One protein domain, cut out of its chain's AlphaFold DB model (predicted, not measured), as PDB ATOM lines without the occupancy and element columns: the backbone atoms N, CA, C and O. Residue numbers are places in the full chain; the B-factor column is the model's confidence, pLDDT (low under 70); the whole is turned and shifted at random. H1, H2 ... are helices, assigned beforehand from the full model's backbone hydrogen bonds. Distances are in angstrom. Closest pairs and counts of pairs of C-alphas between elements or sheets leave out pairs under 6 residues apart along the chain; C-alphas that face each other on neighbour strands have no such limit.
ATOM      1  N   ASP A 164      26.631  42.743  -4.740       90.88
ATOM      2  CA  ASP A 164      26.189  43.803  -5.645       90.88
ATOM      3  C   ASP A 164      25.698  45.031  -4.866       90.88
ATOM      4  O   ASP A 164      24.514  45.179  -4.580       90.88
ATOM      5  N   TRP A 165      26.622  45.926  -4.523       87.25
ATOM      6  CA  TRP A 165      26.315  47.167  -3.800       87.25
ATOM      7  C   TRP A 165      25.530  48.195  -4.617       87.25
ATOM      8  O   TRP A 165      25.003  49.145  -4.041       87.25
ATOM      9  N   CYS A 166      25.461  48.030  -5.941       88.56
ATOM     10  CA  CYS A 166      24.642  48.884  -6.798       88.56
ATOM     11  C   CYS A 166      23.164  48.494  -6.736       88.56
ATOM     12  O   CYS A 166      22.310  49.320  -7.048       88.56
ATOM     13  N   ASN A 167      22.860  47.259  -6.328       89.88
ATOM     14  CA  ASN A 167      21.505  46.794  -6.095       89.88
ATOM     15  C   ASN A 167      21.112  47.058  -4.624       89.88
ATOM     16  O   ASN A 167      21.670  46.420  -3.725       89.88
ATOM     17  N   PRO A 168      20.142  47.957  -4.351       92.00
ATOM     18  CA  PRO A 168      19.737  48.289  -2.985       92.00
ATOM     19  C   PRO A 168      19.243  47.085  -2.177       92.00
ATOM     20  O   PRO A 168      19.543  46.992  -0.989       92.00
ATOM     21  N   GLU A 169      18.541  46.145  -2.815       94.31
ATOM     22  CA  GLU A 169      18.033  44.936  -2.158       94.31
ATOM     23  C   GLU A 169      19.193  44.047  -1.699       94.31
ATOM     24  O   GLU A 169      19.219  43.595  -0.557       94.31
ATOM     25  N   MET A 170      20.197  43.843  -2.557       92.50
ATOM     26  CA  MET A 170      21.380  43.040  -2.227       92.50
ATOM     27  C   MET A 170      22.258  43.709  -1.167       92.50
ATOM     28  O   MET A 170      22.762  43.035  -0.268       92.50
ATOM     29  N   ALA A 171      22.422  45.031  -1.248       90.75
ATOM     30  CA  ALA A 171      23.149  45.807  -0.253       90.75
ATOM     31  C   ALA A 171      22.476  45.717   1.126       90.75
ATOM     32  O   ALA A 171      23.144  45.463   2.130       90.75
ATOM     33  N   GLN A 172      21.150  45.881   1.175       93.00
ATOM     34  CA  GLN A 172      20.372  45.736   2.402       93.00
ATOM     35  C   GLN A 172      20.445  44.307   2.942       93.00
ATOM     36  O   GLN A 172      20.622  44.129   4.145       93.00
ATOM     37  N   LEU A 173      20.379  43.304   2.063       94.38
ATOM     38  CA  LEU A 173      20.472  41.900   2.443       94.38
ATOM     39  C   LEU A 173      21.799  41.582   3.136       94.38
ATOM     40  O   LEU A 173      21.792  40.957   4.188       94.38
ATOM     41  N   ALA A 174      22.927  42.051   2.599       93.81
ATOM     42  CA  ALA A 174      24.235  41.838   3.219       93.81
ATOM     43  C   ALA A 174      24.351  42.526   4.592       93.81
ATOM     44  O   ALA A 174      24.887  41.946   5.536       93.81
ATOM     45  N   VAL A 175      23.805  43.743   4.734       92.94
ATOM     46  CA  VAL A 175      23.756  44.440   6.032       92.94
ATOM     47  C   VAL A 175      22.906  43.657   7.033       92.94
ATOM     48  O   VAL A 175      23.350  43.431   8.157       92.94
ATOM     49  N   GLN A 176      21.715  43.214   6.631       94.62
ATOM     50  CA  GLN A 176      20.832  42.407   7.473       94.62
ATOM     51  C   GLN A 176      21.459  41.057   7.828       94.62
ATOM     52  O   GLN A 176      21.353  40.639   8.976       94.62
ATOM     53  N   GLY A 177      22.171  40.423   6.896       95.88
ATOM     54  CA  GLY A 177      22.912  39.188   7.124       95.88
ATOM     55  C   GLY A 177      23.941  39.319   8.241       95.88
ATOM     56  O   GLY A 177      23.963  38.485   9.145       95.88
ATOM     57  N   ARG A 178      24.722  40.407   8.239       95.69
ATOM     58  CA  ARG A 178      25.648  40.719   9.338       95.69
ATOM     59  C   ARG A 178      24.912  40.886  10.666       95.69
ATOM     60  O   ARG A 178      25.302  40.285  11.657       95.69
ATOM     61  N   LEU A 179      23.843  41.684  10.697       95.75
ATOM     62  CA  LEU A 179      23.064  41.906  11.923       95.75
ATOM     63  C   LEU A 179      22.437  40.605  12.450       95.75
ATOM     64  O   LEU A 179      22.382  40.388  13.658       95.75
ATOM     65  N   GLN A 180      22.002  39.725  11.550       96.19
ATOM     66  CA  GLN A 180      21.495  38.403  11.890       96.19
ATOM     67  C   GLN A 180      22.600  37.502  12.455       96.19
ATOM     68  O   GLN A 180      22.360  36.851  13.462       96.19
ATOM     69  N   ALA A 181      23.810  37.505  11.880       97.19
ATOM     70  CA  ALA A 181      24.952  36.750  12.413       97.19
ATOM     71  C   ALA A 181      25.292  37.165  13.853       97.19
ATOM     72  O   ALA A 181      25.492  36.310  14.714       97.19
ATOM     73  N   ILE A 182      25.270  38.476  14.126       97.12
ATOM     74  CA  ILE A 182      25.461  39.024  15.474       97.12
ATOM     75  C   ILE A 182      24.345  38.531  16.413       97.12
ATOM     76  O   ILE A 182      24.633  38.052  17.506       97.12
ATOM     77  N   LYS A 183      23.073  38.609  15.995       96.38
ATOM     78  CA  LYS A 183      21.926  38.146  16.803       96.38
ATOM     79  C   LYS A 183      21.943  36.637  17.072       96.38
ATOM     80  O   LYS A 183      21.557  36.218  18.156       96.38
ATOM     81  N   GLU A 184      22.406  35.840  16.113       95.94
ATOM     82  CA  GLU A 184      22.575  34.385  16.235       95.94
ATOM     83  C   GLU A 184      23.835  33.990  17.026       95.94
ATOM     84  O   GLU A 184      24.076  32.802  17.219       95.94
ATOM     85  N   ARG A 185      24.635  34.964  17.491       95.62
ATOM     86  CA  ARG A 185      25.926  34.757  18.170       95.62
ATOM     87  C   ARG A 185      26.902  33.883  17.371       95.62
ATOM     88  O   ARG A 185      27.678  33.115  17.930       95.62
ATOM     89  N   ASN A 186      26.869  34.003  16.045       96.50
ATOM     90  CA  ASN A 186      27.741  33.239  15.161       96.50
ATOM     91  C   ASN A 186      29.025  34.030  14.866       96.50
ATOM     92  O   ASN A 186      29.056  34.850  13.945       96.50
ATOM     93  N   LEU A 187      30.069  33.786  15.664       95.88
ATOM     94  CA  LEU A 187      31.351  34.489  15.557       95.88
ATOM     95  C   LEU A 187      31.978  34.345  14.163       95.88
ATOM     96  O   LEU A 187      32.312  35.352  13.549       95.88
ATOM     97  N   GLU A 188      32.052  33.128  13.617       95.00
ATOM     98  CA  GLU A 188      32.689  32.882  12.315       95.00
ATOM     99  C   GLU A 188      32.022  33.670  11.172       95.00
ATOM    100  O   GLU A 188      32.699  34.223  10.301       95.00
ATOM    101  N   ALA A 189      30.688  33.760  11.159       96.00
ATOM    102  CA  ALA A 189      29.970  34.559  10.171       96.00
ATOM    103  C   ALA A 189      30.213  36.064  10.373       96.00
ATOM    104  O   ALA A 189      30.415  36.788   9.394       96.00
ATOM    105  N   VAL A 190      30.219  36.542  11.622       96.00
ATOM    106  CA  VAL A 190      30.527  37.944  11.950       96.00
ATOM    107  C   VAL A 190      31.927  38.323  11.469       96.00
ATOM    108  O   VAL A 190      32.077  39.336  10.784       96.00
ATOM    109  N   GLU A 191      32.919  37.479  11.738       93.94
ATOM    110  CA  GLU A 191      34.309  37.678  11.332       93.94
ATOM    111  C   GLU A 191      34.442  37.799   9.809       93.94
ATOM    112  O   GLU A 191      35.159  38.676   9.318       93.94
ATOM    113  N   LEU A 192      33.705  36.984   9.035       93.62
ATOM    114  CA  LEU A 192      33.664  37.118   7.576       93.62
ATOM    115  C   LEU A 192      33.174  38.513   7.158       93.62
ATOM    116  O   LEU A 192      33.794  39.149   6.301       93.62
ATOM    117  N   PHE A 193      32.088  39.015   7.753       93.50
ATOM    118  CA  PHE A 193      31.545  40.335   7.418       93.50
ATOM    119  C   PHE A 193      32.435  41.493   7.869       93.50
ATOM    120  O   PHE A 193      32.546  42.490   7.151       93.50
ATOM    121  N   ASN A 194      33.040  41.391   9.050       91.25
ATOM    122  CA  ASN A 194      33.838  42.468   9.626       91.25
ATOM    123  C   ASN A 194      35.188  42.616   8.923       91.25
ATOM    124  O   ASN A 194      35.653  43.741   8.710       91.25
ATOM    125  N   ASN A 195      35.768  41.493   8.496       86.12
ATOM    126  CA  ASN A 195      37.137  41.440   7.998       86.12
ATOM    127  C   ASN A 195      37.223  41.253   6.469       86.12
ATOM    128  O   ASN A 195      38.294  41.432   5.887       86.12
ATOM    129  N   ASN A 196      36.106  40.995   5.767       87.25
ATOM    130  CA  ASN A 196      36.077  40.922   4.303       87.25
ATOM    131  C   ASN A 196      35.308  42.073   3.633       87.25
ATOM    132  O   ASN A 196      34.079  42.093   3.563       87.25
ATOM    133  N   ARG A 197      36.036  42.982   2.975       82.81
ATOM    134  CA  ARG A 197      35.445  44.144   2.277       82.81
ATOM    135  C   ARG A 197      34.510  43.803   1.115       82.81
ATOM    136  O   ARG A 197      33.757  44.666   0.670       82.81
ATOM    137  N   ARG A 198      34.540  42.574   0.596       88.06
ATOM    138  CA  ARG A 198      33.607  42.151  -0.465       88.06
ATOM    139  C   ARG A 198      32.213  41.843   0.068       88.06
ATOM    140  O   ARG A 198      31.266  41.878  -0.719       88.06
ATOM    141  N   LEU A 199      32.098  41.600   1.376       88.44
ATOM    142  CA  LEU A 199      30.836  41.460   2.104       88.44
ATOM    143  C   LEU A 199      30.290  42.781   2.641       88.44
ATOM    144  O   LEU A 199      29.118  42.834   3.010       88.44
ATOM    145  N   GLY A 200      31.083  43.854   2.611       79.00
ATOM    146  CA  GLY A 200      30.561  45.209   2.681       79.00
ATOM    147  C   GLY A 200      31.428  46.229   3.373       79.00
ATOM    148  O   GLY A 200      32.656  46.144   3.402       79.00
ATOM    149  N   LYS A 201      30.749  47.271   3.860       79.06
ATOM    150  CA  LYS A 201      31.393  48.337   4.618       79.06
ATOM    151  C   LYS A 201      31.933  47.767   5.931       79.06
ATOM    152  O   LYS A 201      31.236  46.964   6.559       79.06
ATOM    153  N   PRO A 202      33.112  48.237   6.373       81.25
ATOM    154  CA  PRO A 202      33.647  47.850   7.668       81.25
ATOM    155  C   PRO A 202      32.644  48.157   8.790       81.25
ATOM    156  O   PRO A 202      31.775  49.029   8.622       81.25
ATOM    157  N   PRO A 203      32.739  47.457   9.928       89.12
ATOM    158  CA  PRO A 203      31.898  47.745  11.075       89.12
ATOM    159  C   PRO A 203      32.101  49.187  11.568       89.12
ATOM    160  O   PRO A 203      33.153  49.811  11.404       89.12
ATOM    161  N   SER A 204      31.039  49.743  12.140       88.69
ATOM    162  CA  SER A 204      30.998  51.094  12.704       88.69
ATOM    163  C   SER A 204      30.557  51.051  14.165       88.69
ATOM    164  O   SER A 204      30.090  50.014  14.633       88.69
ATOM    165  N   LEU A 205      30.617  52.187  14.871       90.12
ATOM    166  CA  LEU A 205      30.061  52.279  16.229       90.12
ATOM    167  C   LEU A 205      28.570  51.933  16.285       90.12
ATOM    168  O   LEU A 205      28.132  51.376  17.280       90.12
ATOM    169  N   GLN A 206      27.812  52.163  15.211       92.50
ATOM    170  CA  GLN A 206      26.437  51.671  15.098       92.50
ATOM    171  C   GLN A 206      26.369  50.141  15.173       92.50
ATOM    172  O   GLN A 206      25.476  49.583  15.803       92.50
ATOM    173  N   THR A 207      27.310  49.454  14.519       93.94
ATOM    174  CA  THR A 207      27.374  47.984  14.519       93.94
ATOM    175  C   THR A 207      27.786  47.468  15.897       93.94
ATOM    176  O   THR A 207      27.184  46.521  16.390       93.94
ATOM    177  N   VAL A 208      28.745  48.135  16.552       95.00
ATOM    178  CA  VAL A 208      29.141  47.838  17.941       95.00
ATOM    179  C   VAL A 208      27.966  48.057  18.897       95.00
ATOM    180  O   VAL A 208      27.644  47.174  19.683       95.00
ATOM    181  N   HIS A 209      27.276  49.194  18.794       95.50
ATOM    182  CA  HIS A 209      26.082  49.495  19.582       95.50
ATOM    183  C   HIS A 209      25.010  48.421  19.410       95.50
ATOM    184  O   HIS A 209      24.470  47.936  20.397       95.50
ATOM    185  N   PHE A 210      24.734  47.999  18.175       96.88
ATOM    186  CA  PHE A 210      23.805  46.905  17.914       96.88
ATOM    187  C   PHE A 210      24.246  45.594  18.591       96.88
ATOM    188  O   PHE A 210      23.437  44.950  19.254       96.88
ATOM    189  N   ALA A 211      25.525  45.216  18.487       97.56
ATOM    190  CA  ALA A 211      26.053  44.007  19.127       97.56
ATOM    191  C   ALA A 211      25.918  44.035  20.661       97.56
ATOM    192  O   ALA A 211      25.608  43.020  21.287       97.56
ATOM    193  N   VAL A 212      26.100  45.209  21.267       96.88
ATOM    194  CA  VAL A 212      26.010  45.410  22.718       96.88
ATOM    195  C   VAL A 212      24.557  45.454  23.190       96.88
ATOM    196  O   VAL A 212      24.168  44.689  24.069       96.88
ATOM    197  N   VAL A 213      23.754  46.343  22.605       95.19
ATOM    198  CA  VAL A 213      22.421  46.697  23.110       95.19
ATOM    199  C   VAL A 213      21.344  45.745  22.598       95.19
ATOM    200  O   VAL A 213      20.474  45.347  23.366       95.19
ATOM    201  N   GLU A 214      21.396  45.354  21.324       94.94
ATOM    202  CA  GLU A 214      20.355  44.516  20.713       94.94
ATOM    203  C   GLU A 214      20.690  43.021  20.695       94.94
ATOM    204  O   GLU A 214      19.773  42.203  20.656       94.94
ATOM    205  N   ALA A 215      21.973  42.646  20.699       95.19
ATOM    206  CA  ALA A 215      22.401  41.246  20.578       95.19
ATOM    207  C   ALA A 215      22.997  40.646  21.867       95.19
ATOM    208  O   ALA A 215      23.471  39.510  21.868       95.19
ATOM    209  N   GLY A 216      22.928  41.373  22.987       92.88
ATOM    210  CA  GLY A 216      23.257  40.841  24.313       92.88
ATOM    211  C   GLY A 216      24.736  40.900  24.701       92.88
ATOM    212  O   GLY A 216      25.124  40.234  25.664       92.88
ATOM    213  N   CYS A 217      25.544  41.703  23.996       95.00
ATOM    214  CA  CYS A 217      26.947  41.957  24.324       95.00
ATOM    215  C   CYS A 217      27.755  40.652  24.459       95.00
ATOM    216  O   CYS A 217      28.269  40.308  25.529       95.00
ATOM    217  N   ASP A 218      27.793  39.884  23.370       96.31
ATOM    218  CA  ASP A 218      28.709  38.754  23.217       96.31
ATOM    219  C   ASP A 218      30.146  39.280  23.101       96.31
ATOM    220  O   ASP A 218      30.431  40.131  22.254       96.31
ATOM    221  N   ARG A 219      31.042  38.818  23.981       94.88
ATOM    222  CA  ARG A 219      32.383  39.401  24.108       94.88
ATOM    223  C   ARG A 219      33.222  39.228  22.853       94.88
ATOM    224  O   ARG A 219      33.862  40.188  22.433       94.88
ATOM    225  N   SER A 220      33.180  38.049  22.249       96.06
ATOM    226  CA  SER A 220      33.950  37.712  21.052       96.06
ATOM    227  C   SER A 220      33.492  38.550  19.861       96.06
ATOM    228  O   SER A 220      34.294  39.203  19.196       96.06
ATOM    229  N   ILE A 221      32.174  38.636  19.655       97.00
ATOM    230  CA  ILE A 221      31.578  39.420  18.566       97.00
ATOM    231  C   ILE A 221      31.808  40.917  18.757       97.00
ATOM    232  O   ILE A 221      32.137  41.618  17.797       97.00
ATOM    233  N   VAL A 222      31.629  41.433  19.975       96.19
ATOM    234  CA  VAL A 222      31.865  42.851  20.271       96.19
ATOM    235  C   VAL A 222      33.341  43.190  20.095       96.19
ATOM    236  O   VAL A 222      33.640  44.230  19.509       96.19
ATOM    237  N   TYR A 223      34.250  42.317  20.539       94.75
ATOM    238  CA  TYR A 223      35.689  42.497  20.371       94.75
ATOM    239  C   TYR A 223      36.086  42.551  18.889       94.75
ATOM    240  O   TYR A 223      36.644  43.563  18.467       94.75
ATOM    241  N   ASP A 224      35.725  41.546  18.080       93.88
ATOM    242  CA  ASP A 224      36.023  41.523  16.634       93.88
ATOM    243  C   ASP A 224      35.384  42.718  15.901       93.88
ATOM    244  O   ASP A 224      36.021  43.394  15.091       93.88
ATOM    245  N   THR A 225      34.143  43.075  16.246       94.19
ATOM    246  CA  THR A 225      33.458  44.231  15.643       94.19
ATOM    247  C   THR A 225      34.156  45.549  15.987       94.19
ATOM    248  O   THR A 225      34.274  46.432  15.129       94.19
ATOM    249  N   LEU A 226      34.630  45.703  17.226       91.69
ATOM    250  CA  LEU A 226      35.367  46.884  17.675       91.69
ATOM    251  C   LEU A 226      36.765  46.941  17.051       91.69
ATOM    252  O   LEU A 226      37.212  48.020  16.659       91.69
ATOM    253  N   GLU A 227      37.435  45.799  16.908       88.00
ATOM    254  CA  GLU A 227      38.721  45.680  16.224       88.00
ATOM    255  C   GLU A 227      38.603  46.056  14.745       88.00
ATOM    256  O   GLU A 227      39.311  46.955  14.279       88.00
ATOM    257  N   GLY A 228      37.640  45.476  14.026       86.25
ATOM    258  CA  GLY A 228      37.352  45.842  12.644       86.25
ATOM    259  C   GLY A 228      37.011  47.331  12.500       86.25
ATOM    260  O   GLY A 228      37.450  47.989  11.551       86.25
ATOM    261  N   ALA A 229      36.282  47.907  13.463       86.81
ATOM    262  CA  ALA A 229      35.962  49.330  13.457       86.81
ATOM    263  C   ALA A 229      37.222  50.185  13.681       86.81
ATOM    264  O   ALA A 229      37.409  51.177  12.979       86.81
ATOM    265  N   ASN A 230      38.116  49.780  14.589       82.06
ATOM    266  CA  ASN A 230      39.396  50.444  14.854       82.06
ATOM    267  C   ASN A 230      40.355  50.408  13.668       82.06
ATOM    268  O   ASN A 230      41.042  51.396  13.392       82.06
ATOM    269  N   MET A 231      40.407  49.282  12.962       76.31
ATOM    270  CA  MET A 231      41.275  49.120  11.801       76.31
ATOM    271  C   MET A 231      40.811  49.972  10.619       76.31
ATOM    272  O   MET A 231      41.633  50.553   9.900       76.31
ATOM    273  N   TRP A 232      39.498  50.044  10.396       71.81
ATOM    274  CA  TRP A 232      38.959  50.489   9.115       71.81
ATOM    275  C   TRP A 232      38.112  51.754   9.166       71.81
ATOM    276  O   TRP A 232      37.948  52.385   8.123       71.81
ATOM    277  N   ASN A 233      37.590  52.157  10.322       69.38
ATOM    278  CA  ASN A 233      36.754  53.343  10.447       69.38
ATOM    279  C   ASN A 233      37.513  54.484  11.138       69.38
ATOM    280  O   ASN A 233      38.137  54.319  12.180       69.38
ATOM    281  N   ARG A 234      37.464  55.671  10.529       61.56
ATOM    282  CA  ARG A 234      38.100  56.895  11.046       61.56
ATOM    283  C   ARG A 234      37.095  57.887  11.624       61.56
ATOM    284  O   ARG A 234      37.512  58.906  12.161       61.56
ATOM    285  N   SER A 235      35.800  57.625  11.456       60.66
ATOM    286  CA  SER A 235      34.742  58.521  11.904       60.66
ATOM    287  C   SER A 235      34.187  58.051  13.234       60.66
ATOM    288  O   SER A 235      33.625  56.959  13.333       60.66
ATOM    289  N   THR A 236      34.297  58.912  14.236       63.56
ATOM    290  CA  THR A 236      33.596  58.749  15.502       63.56
ATOM    291  C   THR A 236      32.178  59.275  15.334       63.56
ATOM    292  O   THR A 236      31.985  60.451  15.034       63.56
ATOM    293  N   ASP A 237      31.186  58.412  15.511       72.38
ATOM    294  CA  ASP A 237      29.795  58.838  15.594       72.38
ATOM    295  C   ASP A 237      29.448  59.082  17.067       72.38
ATOM    296  O   ASP A 237      29.337  58.134  17.849       72.38
ATOM    297  N   SER A 238      29.387  60.354  17.472       76.75
ATOM    298  CA  SER A 238      29.357  60.732  18.892       76.75
ATOM    299  C   SER A 238      28.132  60.197  19.623       76.75
ATOM    300  O   SER A 238      28.239  59.842  20.791       76.75
ATOM    301  N   HIS A 239      26.996  60.060  18.937       85.56
ATOM    302  CA  HIS A 239      25.773  59.587  19.580       85.56
ATOM    303  C   HIS A 239      25.853  58.103  19.979       85.56
ATOM    304  O   HIS A 239      25.444  57.744  21.080       85.56
ATOM    305  N   TYR A 240      26.429  57.236  19.134       88.50
ATOM    306  CA  TYR A 240      26.632  55.826  19.490       88.50
ATOM    307  C   TYR A 240      27.704  55.660  20.569       88.50
ATOM    308  O   TYR A 240      27.587  54.764  21.400       88.50
ATOM    309  N   ALA A 241      28.724  56.523  20.584       86.19
ATOM    310  CA  ALA A 241      29.718  56.544  21.653       86.19
ATOM    311  C   ALA A 241      29.076  56.855  23.015       86.19
ATOM    312  O   ALA A 241      29.276  56.113  23.973       86.19
ATOM    313  N   GLU A 242      28.265  57.913  23.088       89.25
ATOM    314  CA  GLU A 242      27.540  58.299  24.305       89.25
ATOM    315  C   GLU A 242      26.580  57.195  24.769       89.25
ATOM    316  O   GLU A 242      26.567  56.846  25.949       89.25
ATOM    317  N   ALA A 243      25.835  56.585  23.841       92.62
ATOM    318  CA  ALA A 243      24.932  55.477  24.148       92.62
ATOM    319  C   ALA A 243      25.674  54.250  24.713       92.62
ATOM    320  O   ALA A 243      25.223  53.650  25.687       92.62
ATOM    321  N   LEU A 244      26.833  53.904  24.144       93.94
ATOM    322  CA  LEU A 244      27.676  52.807  24.625       93.94
ATOM    323  C   LEU A 244      28.248  53.084  26.025       93.94
ATOM    324  O   LEU A 244      28.222  52.194  26.875       93.94
ATOM    325  N   HIS A 245      28.722  54.305  26.293       92.81
ATOM    326  CA  HIS A 245      29.199  54.688  27.627       92.81
ATOM    327  C   HIS A 245      28.076  54.641  28.665       92.81
ATOM    328  O   HIS A 245      28.260  54.047  29.726       92.81
ATOM    329  N   LYS A 246      26.894  55.164  28.325       94.81
ATOM    330  CA  LYS A 246      25.715  55.100  29.192       94.81
ATOM    331  C   LYS A 246      25.325  53.655  29.517       94.81
ATOM    332  O   LYS A 246      25.100  53.336  30.680       94.81
ATOM    333  N   TRP A 247      25.309  52.771  28.517       96.19
ATOM    334  CA  TRP A 247      25.056  51.344  28.740       96.19
ATOM    335  C   TRP A 247      26.089  50.736  29.697       96.19
ATOM    336  O   TRP A 247      25.732  49.989  30.605       96.19
ATOM    337  N   CYS A 248      27.371  51.094  29.551       96.00
ATOM    338  CA  CYS A 248      28.407  50.648  30.481       96.00
ATOM    339  C   CYS A 248      28.164  51.166  31.907       96.00
ATOM    340  O   CYS A 248      28.407  50.427  32.854       96.00
ATOM    341  N   ASP A 249      27.731  52.415  32.094       95.75
ATOM    342  CA  ASP A 249      27.392  52.979  33.413       95.75
ATOM    343  C   ASP A 249      26.235  52.236  34.079       95.75
ATOM    344  O   ASP A 249      26.351  51.838  35.238       95.75
ATOM    345  N   GLU A 250      25.171  51.961  33.329       96.25
ATOM    346  CA  GLU A 250      24.016  51.201  33.813       96.25
ATOM    347  C   GLU A 250      24.406  49.768  34.216       96.25
ATOM    348  O   GLU A 250      24.023  49.291  35.286       96.25
ATOM    349  N   GLN A 251      25.220  49.088  33.404       95.88
ATOM    350  CA  GLN A 251      25.681  47.725  33.692       95.88
ATOM    351  C   GLN A 251      26.641  47.664  34.883       95.88
ATOM    352  O   GLN A 251      26.543  46.751  35.702       95.88
ATOM    353  N   VAL A 252      27.547  48.635  35.017       94.25
ATOM    354  CA  VAL A 252      28.455  48.719  36.171       94.25
ATOM    355  C   VAL A 252      27.676  49.000  37.453       94.25
ATOM    356  O   VAL A 252      27.925  48.345  38.463       94.25
ATOM    357  N   ALA A 253      26.690  49.901  37.412       95.06
ATOM    358  CA  ALA A 253      25.804  50.156  38.546       95.06
ATOM    359  C   ALA A 253      24.995  48.908  38.947       95.06
ATOM    360  O   ALA A 253      24.738  48.695  40.130       95.06
ATOM    361  N   ALA A 254      24.653  48.052  37.979       94.31
ATOM    362  CA  ALA A 254      24.018  46.756  38.211       94.31
ATOM    363  C   ALA A 254      24.991  45.643  38.666       94.31
ATOM    364  O   ALA A 254      24.566  44.505  38.856       94.31
ATOM    365  N   GLY A 255      26.288  45.933  38.830       91.56
ATOM    366  CA  GLY A 255      27.305  44.958  39.242       91.56
ATOM    367  C   GLY A 255      27.747  43.984  38.140       91.56
ATOM    368  O   GLY A 255      28.357  42.957  38.433       91.56
ATOM    369  N   SER A 256      27.449  44.278  36.872       92.12
ATOM    370  CA  SER A 256      27.778  43.422  35.730       92.12
ATOM    371  C   SER A 256      29.234  43.588  35.290       92.12
ATOM    372  O   SER A 256      29.668  44.674  34.894       92.12
ATOM    373  N   ARG A 257      29.985  42.477  35.262       92.75
ATOM    374  CA  ARG A 257      31.364  42.436  34.739       92.75
ATOM    375  C   ARG A 257      31.449  42.805  33.254       92.75
ATOM    376  O   ARG A 257      32.430  43.420  32.846       92.75
ATOM    377  N   LYS A 258      30.391  42.549  32.467       93.00
ATOM    378  CA  LYS A 258      30.287  42.991  31.061       93.00
ATOM    379  C   LYS A 258      30.422  44.501  30.916       93.00
ATOM    380  O   LYS A 258      31.068  44.965  29.981       93.00
ATOM    381  N   GLY A 259      29.824  45.258  31.837       93.25
ATOM    382  CA  GLY A 259      29.885  46.718  31.830       93.25
ATOM    383  C   GLY A 259      31.302  47.246  32.059       93.25
ATOM    384  O   GLY A 259      31.727  48.166  31.360       93.25
ATOM    385  N   LEU A 260      32.041  46.642  32.999       93.38
ATOM    386  CA  LEU A 260      33.442  46.989  33.280       93.38
ATOM    387  C   LEU A 260      34.350  46.643  32.097       93.38
ATOM    388  O   LEU A 260      35.081  47.504  31.606       93.38
ATOM    389  N   TRP A 261      34.233  45.414  31.590       95.19
ATOM    390  CA  TRP A 261      34.991  44.939  30.436       95.19
ATOM    391  C   TRP A 261      34.772  45.825  29.208       95.19
ATOM    392  O   TRP A 261      35.735  46.334  28.631       95.19
ATOM    393  N   LEU A 262      33.513  46.081  28.827       94.81
ATOM    394  CA  LEU A 262      33.219  46.885  27.643       94.81
ATOM    395  C   LEU A 262      33.742  48.311  27.808       94.81
ATOM    396  O   LEU A 262      34.366  48.832  26.887       94.81
ATOM    397  N   ARG A 263      33.557  48.928  28.983       92.88
ATOM    398  CA  ARG A 263      34.099  50.262  29.272       92.88
ATOM    399  C   ARG A 263      35.600  50.314  29.010       92.88
ATOM    400  O   ARG A 263      36.057  51.210  28.303       92.88
ATOM    401  N   LYS A 264      36.342  49.317  29.495       92.00
ATOM    402  CA  LYS A 264      37.784  49.212  29.265       92.00
ATOM    403  C   LYS A 264      38.128  49.082  27.784       92.00
ATOM    404  O   LYS A 264      38.984  49.816  27.289       92.00
ATOM    405  N   LYS A 265      37.431  48.214  27.044       92.69
ATOM    406  CA  LYS A 265      37.666  48.058  25.597       92.69
ATOM    407  C   LYS A 265      37.326  49.330  24.816       92.69
ATOM    408  O   LYS A 265      38.020  49.663  23.859       92.69
ATOM    409  N   LEU A 266      36.315  50.088  25.237       90.19
ATOM    410  CA  LEU A 266      35.981  51.389  24.651       90.19
ATOM    411  C   LEU A 266      37.062  52.455  24.936       90.19
ATOM    412  O   LEU A 266      37.374  53.234  24.041       90.19
ATOM    413  N   GLU A 267      37.696  52.458  26.115       86.81
ATOM    414  CA  GLU A 267      38.851  53.330  26.430       86.81
ATOM    415  C   GLU A 267      40.109  52.988  25.604       86.81
ATOM    416  O   GLU A 267      40.900  53.857  25.207       86.81
ATOM    417  N   GLU A 268      40.321  51.698  25.346       86.00
ATOM    418  CA  GLU A 268      41.387  51.199  24.468       86.00
ATOM    419  C   GLU A 268      41.105  51.505  22.996       86.00
ATOM    420  O   GLU A 268      42.032  51.703  22.204       86.00
ATOM    421  N   SER A 269      39.824  51.599  22.638       83.81
ATOM    422  CA  SER A 269      39.369  51.820  21.276       83.81
ATOM    423  C   SER A 269      39.809  53.174  20.726       83.81
ATOM    424  O   SER A 269      39.451  54.251  21.209       83.81
ATOM    425  N   LEU A 270      40.564  53.122  19.632       72.56
ATOM    426  CA  LEU A 270      41.077  54.304  18.947       72.56
ATOM    427  C   LEU A 270      39.981  55.089  18.224       72.56
ATOM    428  O   LEU A 270      40.172  56.279  17.977       72.56
ATOM    429  N   VAL A 271      38.854  54.452  17.892       68.31
ATOM    430  CA  VAL A 271      37.693  55.123  17.288       68.31
ATOM    431  C   VAL A 271      37.125  56.183  18.233       68.31
ATOM    432  O   VAL A 271      36.702  57.241  17.766       68.31
ATOM    433  N   LEU A 272      37.153  55.931  19.547       71.50
ATOM    434  CA  LEU A 272      36.578  56.811  20.569       71.50
ATOM    435  C   LEU A 272      37.544  57.875  21.099       71.50
ATOM    436  O   LEU A 272      37.096  58.897  21.619       71.50
ATOM    437  N   ARG A 273      38.859  57.697  20.916       67.19
ATOM    438  CA  ARG A 273      39.863  58.706  21.285       67.19
ATOM    439  C   ARG A 273      39.797  59.908  20.336       67.19
ATOM    440  O   ARG A 273      40.518  59.978  19.340       67.19
ATOM    441  N   LYS A 274      38.945  60.888  20.654       51.81
ATOM    442  CA  LYS A 274      39.046  62.248  20.101       51.81
ATOM    443  C   LYS A 274      40.429  62.825  20.450       51.81
ATOM    444  O   LYS A 274      40.824  62.816  21.605       51.81
ATOM    445  N   GLY A 275      41.137  63.380  19.465       49.66
ATOM    446  CA  GLY A 275      42.142  64.430  19.699       49.66
ATOM    447  C   GLY A 275      43.616  64.033  19.871       49.66
ATOM    448  O   GLY A 275      44.463  64.736  19.332       49.66
ATOM    449  N   ASP A 276      43.969  62.918  20.511       40.16
ATOM    450  CA  ASP A 276      45.347  62.766  21.045       40.16
ATOM    451  C   ASP A 276      46.386  62.082  20.149       40.16
ATOM    452  O   ASP A 276      47.477  61.722  20.586       40.16
ATOM    453  N   ILE A 277      46.114  61.957  18.852       44.59
ATOM    454  CA  ILE A 277      47.179  61.665  17.891       44.59
ATOM    455  C   ILE A 277      47.179  62.753  16.822       44.59
ATOM    456  O   ILE A 277      47.002  62.502  15.631       44.59
ATOM    457  N   ALA A 278      47.493  63.968  17.261       37.22
ATOM    458  CA  ALA A 278      48.372  64.847  16.504       37.22
ATOM    459  C   ALA A 278      49.791  64.233  16.449       37.22
ATOM    460  O   ALA A 278      50.773  64.864  16.830       37.22
ATOM    461  N   ASN A 279      49.933  62.977  15.997       37.72
ATOM    462  CA  ASN A 279      51.248  62.529  15.564       37.72
ATOM    463  C   ASN A 279      51.549  63.294  14.288       37.72
ATOM    464  O   ASN A 279      50.761  63.269  13.346       37.72
ATOM    465  N   LYS A 280      52.708  63.951  14.293       37.84
ATOM    466  CA  LYS A 280      53.511  64.292  13.122       37.84
ATOM    467  C   LYS A 280      53.314  63.224  12.044       37.84
ATOM    468  O   LYS A 280      53.916  62.155  12.113       37.84
ATOM    469  N   TYR A 281      52.414  63.467  11.102       40.16
ATOM    470  CA  TYR A 281      52.064  62.474  10.106       40.16
ATOM    471  C   TYR A 281      51.871  63.166   8.766       40.16
ATOM    472  O   TYR A 281      51.053  64.070   8.607       40.16
ATOM    473  N   ASP A 282      52.733  62.752   7.847       43.22
ATOM    474  CA  ASP A 282      52.860  63.222   6.481       43.22
ATOM    475  C   ASP A 282      51.536  62.967   5.731       43.22
ATOM    476  O   ASP A 282      51.109  61.810   5.643       43.22
ATOM    477  N   PRO A 283      50.857  64.003   5.198       38.56
ATOM    478  CA  PRO A 283      49.539  63.893   4.557       38.56
ATOM    479  C   PRO A 283      49.452  62.899   3.381       38.56
ATOM    480  O   PRO A 283      48.360  62.666   2.862       38.56
ATOM    481  N   GLY A 284      50.581  62.334   2.937       40.88
ATOM    482  CA  GLY A 284      50.671  61.372   1.839       40.88
ATOM    483  C   GLY A 284      50.630  59.890   2.226       40.88
ATOM    484  O   GLY A 284      50.487  59.055   1.336       40.88
ATOM    485  N   LYS A 285      50.735  59.525   3.510       35.66
ATOM    486  CA  LYS A 285      50.788  58.115   3.946       35.66
ATOM    487  C   LYS A 285      49.511  57.760   4.698       35.66
ATOM    488  O   LYS A 285      49.032  58.529   5.513       35.66
ATOM    489  N   THR A 286      48.881  56.630   4.393       41.16
ATOM    490  CA  THR A 286      47.690  56.140   5.111       41.16
ATOM    491  C   THR A 286      47.964  54.721   5.581       41.16
ATOM    492  O   THR A 286      47.675  53.761   4.882       41.16
ATOM    493  N   TYR A 287      48.561  54.589   6.763       42.38
ATOM    494  CA  TYR A 287      48.773  53.286   7.394       42.38
ATOM    495  C   TYR A 287      47.498  52.860   8.155       42.38
ATOM    496  O   TYR A 287      46.887  53.709   8.818       42.38
ATOM    497  N   PRO A 288      47.047  51.591   8.062       47.12
ATOM    498  CA  PRO A 288      46.111  51.040   9.036       47.12
ATOM    499  C   PRO A 288      46.777  51.097  10.418       47.12
ATOM    500  O   PRO A 288      47.947  50.740  10.564       47.12
ATOM    501  N   ARG A 289      46.073  51.622  11.430       53.66
ATOM    502  CA  ARG A 289      46.600  51.621  12.801       53.66
ATOM    503  C   ARG A 289      46.619  50.176  13.292       53.66
ATOM    504  O   ARG A 289      45.635  49.464  13.113       53.66
ATOM    505  N   LYS A 290      47.715  49.753  13.928       52.41
ATOM    506  CA  LYS A 290      47.710  48.528  14.733       52.41
ATOM    507  C   LYS A 290      46.628  48.712  15.806       52.41
ATOM    508  O   LYS A 290      46.675  49.716  16.519       52.41
ATOM    509  N   SER A 291      45.636  47.821  15.846       57.16
ATOM    510  CA  SER A 291      44.609  47.816  16.894       57.16
ATOM    511  C   SER A 291      45.309  47.792  18.257       57.16
ATOM    512  O   SER A 291      46.251  47.026  18.452       57.16
ATOM    513  N   CYS A 292      44.919  48.693  19.162       65.44
ATOM    514  CA  CYS A 292      45.440  48.754  20.533       65.44
ATOM    515  C   CYS A 292      44.531  48.023  21.530       65.44
ATOM    516  O   CYS A 292      44.721  48.183  22.733       65.44
ATOM    517  N   LEU A 293      43.535  47.274  21.042       81.75
ATOM    518  CA  LEU A 293      42.695  46.444  21.896       81.75
ATOM    519  C   LEU A 293      43.546  45.309  22.451       81.75
ATOM    520  O   LEU A 293      44.197  44.584  21.700       81.75
ATOM    521  N   THR A 294      43.570  45.198  23.770       84.12
ATOM    522  CA  THR A 294      44.231  44.091  24.458       84.12
ATOM    523  C   THR A 294      43.179  43.065  24.847       84.12
ATOM    524  O   THR A 294      42.031  43.428  25.097       84.12
ATOM    525  N   THR A 295      43.521  41.783  24.893       86.50
ATOM    526  CA  THR A 295      42.577  40.736  25.315       86.50
ATOM    527  C   THR A 295      42.451  40.683  26.839       86.50
ATOM    528  O   THR A 295      41.340  40.625  27.353       86.50
ATOM    529  N   GLU A 296      43.566  40.850  27.553       85.38
ATOM    530  CA  GLU A 296      43.719  40.595  28.997       85.38
ATOM    531  C   GLU A 296      43.073  41.641  29.929       85.38
ATOM    532  O   GLU A 296      42.717  41.329  31.064       85.38
ATOM    533  N   THR A 297      42.927  42.898  29.501       84.00
ATOM    534  CA  THR A 297      42.472  43.976  30.397       84.00
ATOM    535  C   THR A 297      40.996  43.851  30.768       84.00
ATOM    536  O   THR A 297      40.131  43.802  29.889       84.00
ATOM    537  N   GLU A 298      40.704  43.848  32.074       85.12
ATOM    538  CA  GLU A 298      39.346  43.651  32.615       85.12
ATOM    539  C   GLU A 298      38.653  42.401  32.043       85.12
ATOM    540  O   GLU A 298      37.423  42.334  31.964       85.12
ATOM    541  N   ASP A 299      39.441  41.412  31.607       88.38
ATOM    542  CA  ASP A 299      38.910  40.104  31.270       88.38
ATOM    543  C   ASP A 299      38.395  39.418  32.539       88.38
ATOM    544  O   ASP A 299      38.847  39.670  33.661       88.38
ATOM    545  N   TYR A 300      37.395  38.569  32.364       89.75
ATOM    546  CA  TYR A 300      36.763  37.863  33.458       89.75
ATOM    547  C   TYR A 300      36.271  36.491  33.015       89.75
ATOM    548  O   TYR A 300      35.934  36.253  31.854       89.75
ATOM    549  N   ASP A 301      36.177  35.594  33.990       87.50
ATOM    550  CA  ASP A 301      35.514  34.312  33.808       87.50
ATOM    551  C   ASP A 301      33.991  34.520  33.823       87.50
ATOM    552  O   ASP A 301      33.411  34.869  34.857       87.50
ATOM    553  N   GLY A 302      33.376  34.395  32.646       85.06
ATOM    554  CA  GLY A 302      31.929  34.443  32.437       85.06
ATOM    555  C   GLY A 302      31.282  33.055  32.390       85.06
ATOM    556  O   GLY A 302      30.080  32.954  32.148       85.06
ATOM    557  N   GLY A 303      32.046  31.983  32.636       88.69
ATOM    558  CA  GLY A 303      31.593  30.609  32.450       88.69
ATOM    559  C   GLY A 303      31.604  30.168  30.977       88.69
ATOM    560  O   GLY A 303      32.147  30.867  30.122       88.69
ATOM    561  N   PRO A 304      31.030  28.995  30.657       85.50
ATOM    562  CA  PRO A 304      31.112  28.400  29.318       85.50
ATOM    563  C   PRO A 304      30.362  29.188  28.231       85.50
ATOM    564  O   PRO A 304      30.749  29.126  27.069       85.50
ATOM    565  N   ASP A 305      29.325  29.945  28.599       84.94
ATOM    566  CA  ASP A 305      28.464  30.675  27.652       84.94
ATOM    567  C   ASP A 305      28.923  32.119  27.385       84.94
ATOM    568  O   ASP A 305      28.304  32.848  26.606       84.94
ATOM    569  N   ASP A 306      29.980  32.565  28.064       87.75
ATOM    570  CA  ASP A 306      30.500  33.925  27.984       87.75
ATOM    571  C   ASP A 306      32.014  33.876  28.150       87.75
ATOM    572  O   ASP A 306      32.550  34.247  29.192       87.75
ATOM    573  N   GLN A 307      32.704  33.381  27.123       89.88
ATOM    574  CA  GLN A 307      34.162  33.400  27.002       89.88
ATOM    575  C   GLN A 307      34.577  34.338  25.873       89.88
ATOM    576  O   GLN A 307      33.905  34.423  24.844       89.88
ATOM    577  N   LEU A 308      35.694  35.040  26.065       92.38
ATOM    578  CA  LEU A 308      36.310  35.816  24.999       92.38
ATOM    579  C   LEU A 308      37.131  34.874  24.111       92.38
ATOM    580  O   LEU A 308      38.175  34.371  24.521       92.38
ATOM    581  N   VAL A 309      36.663  34.671  22.886       92.62
ATOM    582  CA  VAL A 309      37.372  33.956  21.825       92.62
ATOM    583  C   VAL A 309      37.841  34.984  20.806       92.62
ATOM    584  O   VAL A 309      37.048  35.774  20.298       92.62
ATOM    585  N   VAL A 310      39.141  34.983  20.518       90.31
ATOM    586  CA  VAL A 310      39.750  35.852  19.507       90.31
ATOM    587  C   VAL A 310      40.516  34.972  18.537       90.31
ATOM    588  O   VAL A 310      41.502  34.340  18.917       90.31
ATOM    589  N   ASN A 311      40.056  34.925  17.289       88.12
ATOM    590  CA  ASN A 311      40.710  34.155  16.241       88.12
ATOM    591  C   ASN A 311      41.743  35.016  15.509       88.12
ATOM    592  O   ASN A 311      41.484  36.163  15.139       88.12
ATOM    593  N   GLU A 312      42.916  34.451  15.232       81.94
ATOM    594  CA  GLU A 312      43.890  35.092  14.350       81.94
ATOM    595  C   GLU A 312      43.475  34.922  12.884       81.94
ATOM    596  O   GLU A 312      43.802  33.937  12.224       81.94
ATOM    597  N   LEU A 313      42.750  35.905  12.352       80.25
ATOM    598  CA  LEU A 313      42.239  35.847  10.985       80.25
ATOM    599  C   LEU A 313      43.312  36.221   9.952       80.25
ATOM    600  O   LEU A 313      43.855  37.328   9.966       80.25
ATOM    601  N   GLU A 314      43.539  35.351   8.964       77.38
ATOM    602  CA  GLU A 314      44.451  35.614   7.833       77.38
ATOM    603  C   GLU A 314      44.086  36.893   7.057       77.38
ATOM    604  O   GLU A 314      44.958  37.613   6.571       77.38
ATOM    605  N   TRP A 315      42.796  37.239   7.000       69.12
ATOM    606  CA  TRP A 315      42.296  38.467   6.370       69.12
ATOM    607  C   TRP A 315      42.889  39.751   6.970       69.12
ATOM    608  O   TRP A 315      43.001  40.762   6.270       69.12
ATOM    609  N   ASN A 316      43.289  39.702   8.243       63.44
ATOM    610  CA  ASN A 316      43.779  40.846   9.008       63.44
ATOM    611  C   ASN A 316      45.308  40.969   8.995       63.44
ATOM    612  O   ASN A 316      45.851  41.987   9.438       63.44
ATOM    613  N   LYS A 317      46.024  39.987   8.429       63.25
ATOM    614  CA  LYS A 317      47.480  40.065   8.281       63.25
ATOM    615  C   LYS A 317      47.832  41.113   7.225       63.25
ATOM    616  O   LYS A 317      47.568  40.965   6.030       63.25
TER     617      LYS A 317
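This is residues 164 to 317 of the 389 residues of an uncharacterized protein of Bipolaris victoriae FI3 (UniProt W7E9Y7). Three helical hairpins are stacked side on: H3 and H4 form the middle one, with H1 and H2 packed on one side and H5 and H6 on the other. After H6 a long tail without a named element, residues 269 to 317, begins with a loop whose residues 275 to 286 stick out, then folds back toward the helices. H3 to H6 make an up-and-down bundle, each helix running against the one before it. The printed part has 154 residues, with six named helices, H1 to H6 in chain order, and no named strand; it is all helix and compact, with a radius of gyration of the C-alphas of 15.7 A and spans of 44 by 42 by 30 A.

Find C-alpha 168 at (19.737, 48.289, -2.985); from there H1 runs 22.3 A to residue 183. Next come H2, residues 187 to 195, H3, residues 205 to 214, and H4, residues 219 to 232, 19.8 A long. H5, residues 238 to 253, measures 22.6 A, and H6, residues 257 to 268, ends at C-alpha 268 (41.387, 51.199, 24.468).

Start at the hub, H3, which touches H4 at Ala 211 and Val 222, their closest C-alphas, 6.0 A apart, opposite ways at a shallow tilt of 11 degrees. H5, with residues 240 to 247 alone, touches H3 at a shallow tilt of 34 degrees, only just short of steep; the closest C-alphas, Leu 205 and Tyr 240, are 5.9 A apart. H6 touches H5, the C-alphas of Cys 248 and Gly 259 coming closest at 4.4 A. H2 touches H4, closest at C-alphas 194 and 228, 5.7 A. H1 touches H3 with residues 179 to 183 alone, closest at C-alphas 182 and 211, 6.2 A. In each helix every O i to N i+4 pair is within hydrogen-bond range.

Without residues 275 to 286, which stand free, the body spans 46 by 33 by 30 A. The printed part has no cut, and no link between helices is long. Look for pLDDT under 70 at residues 233 to 236, 271, 273 to 292 and 315 to 317.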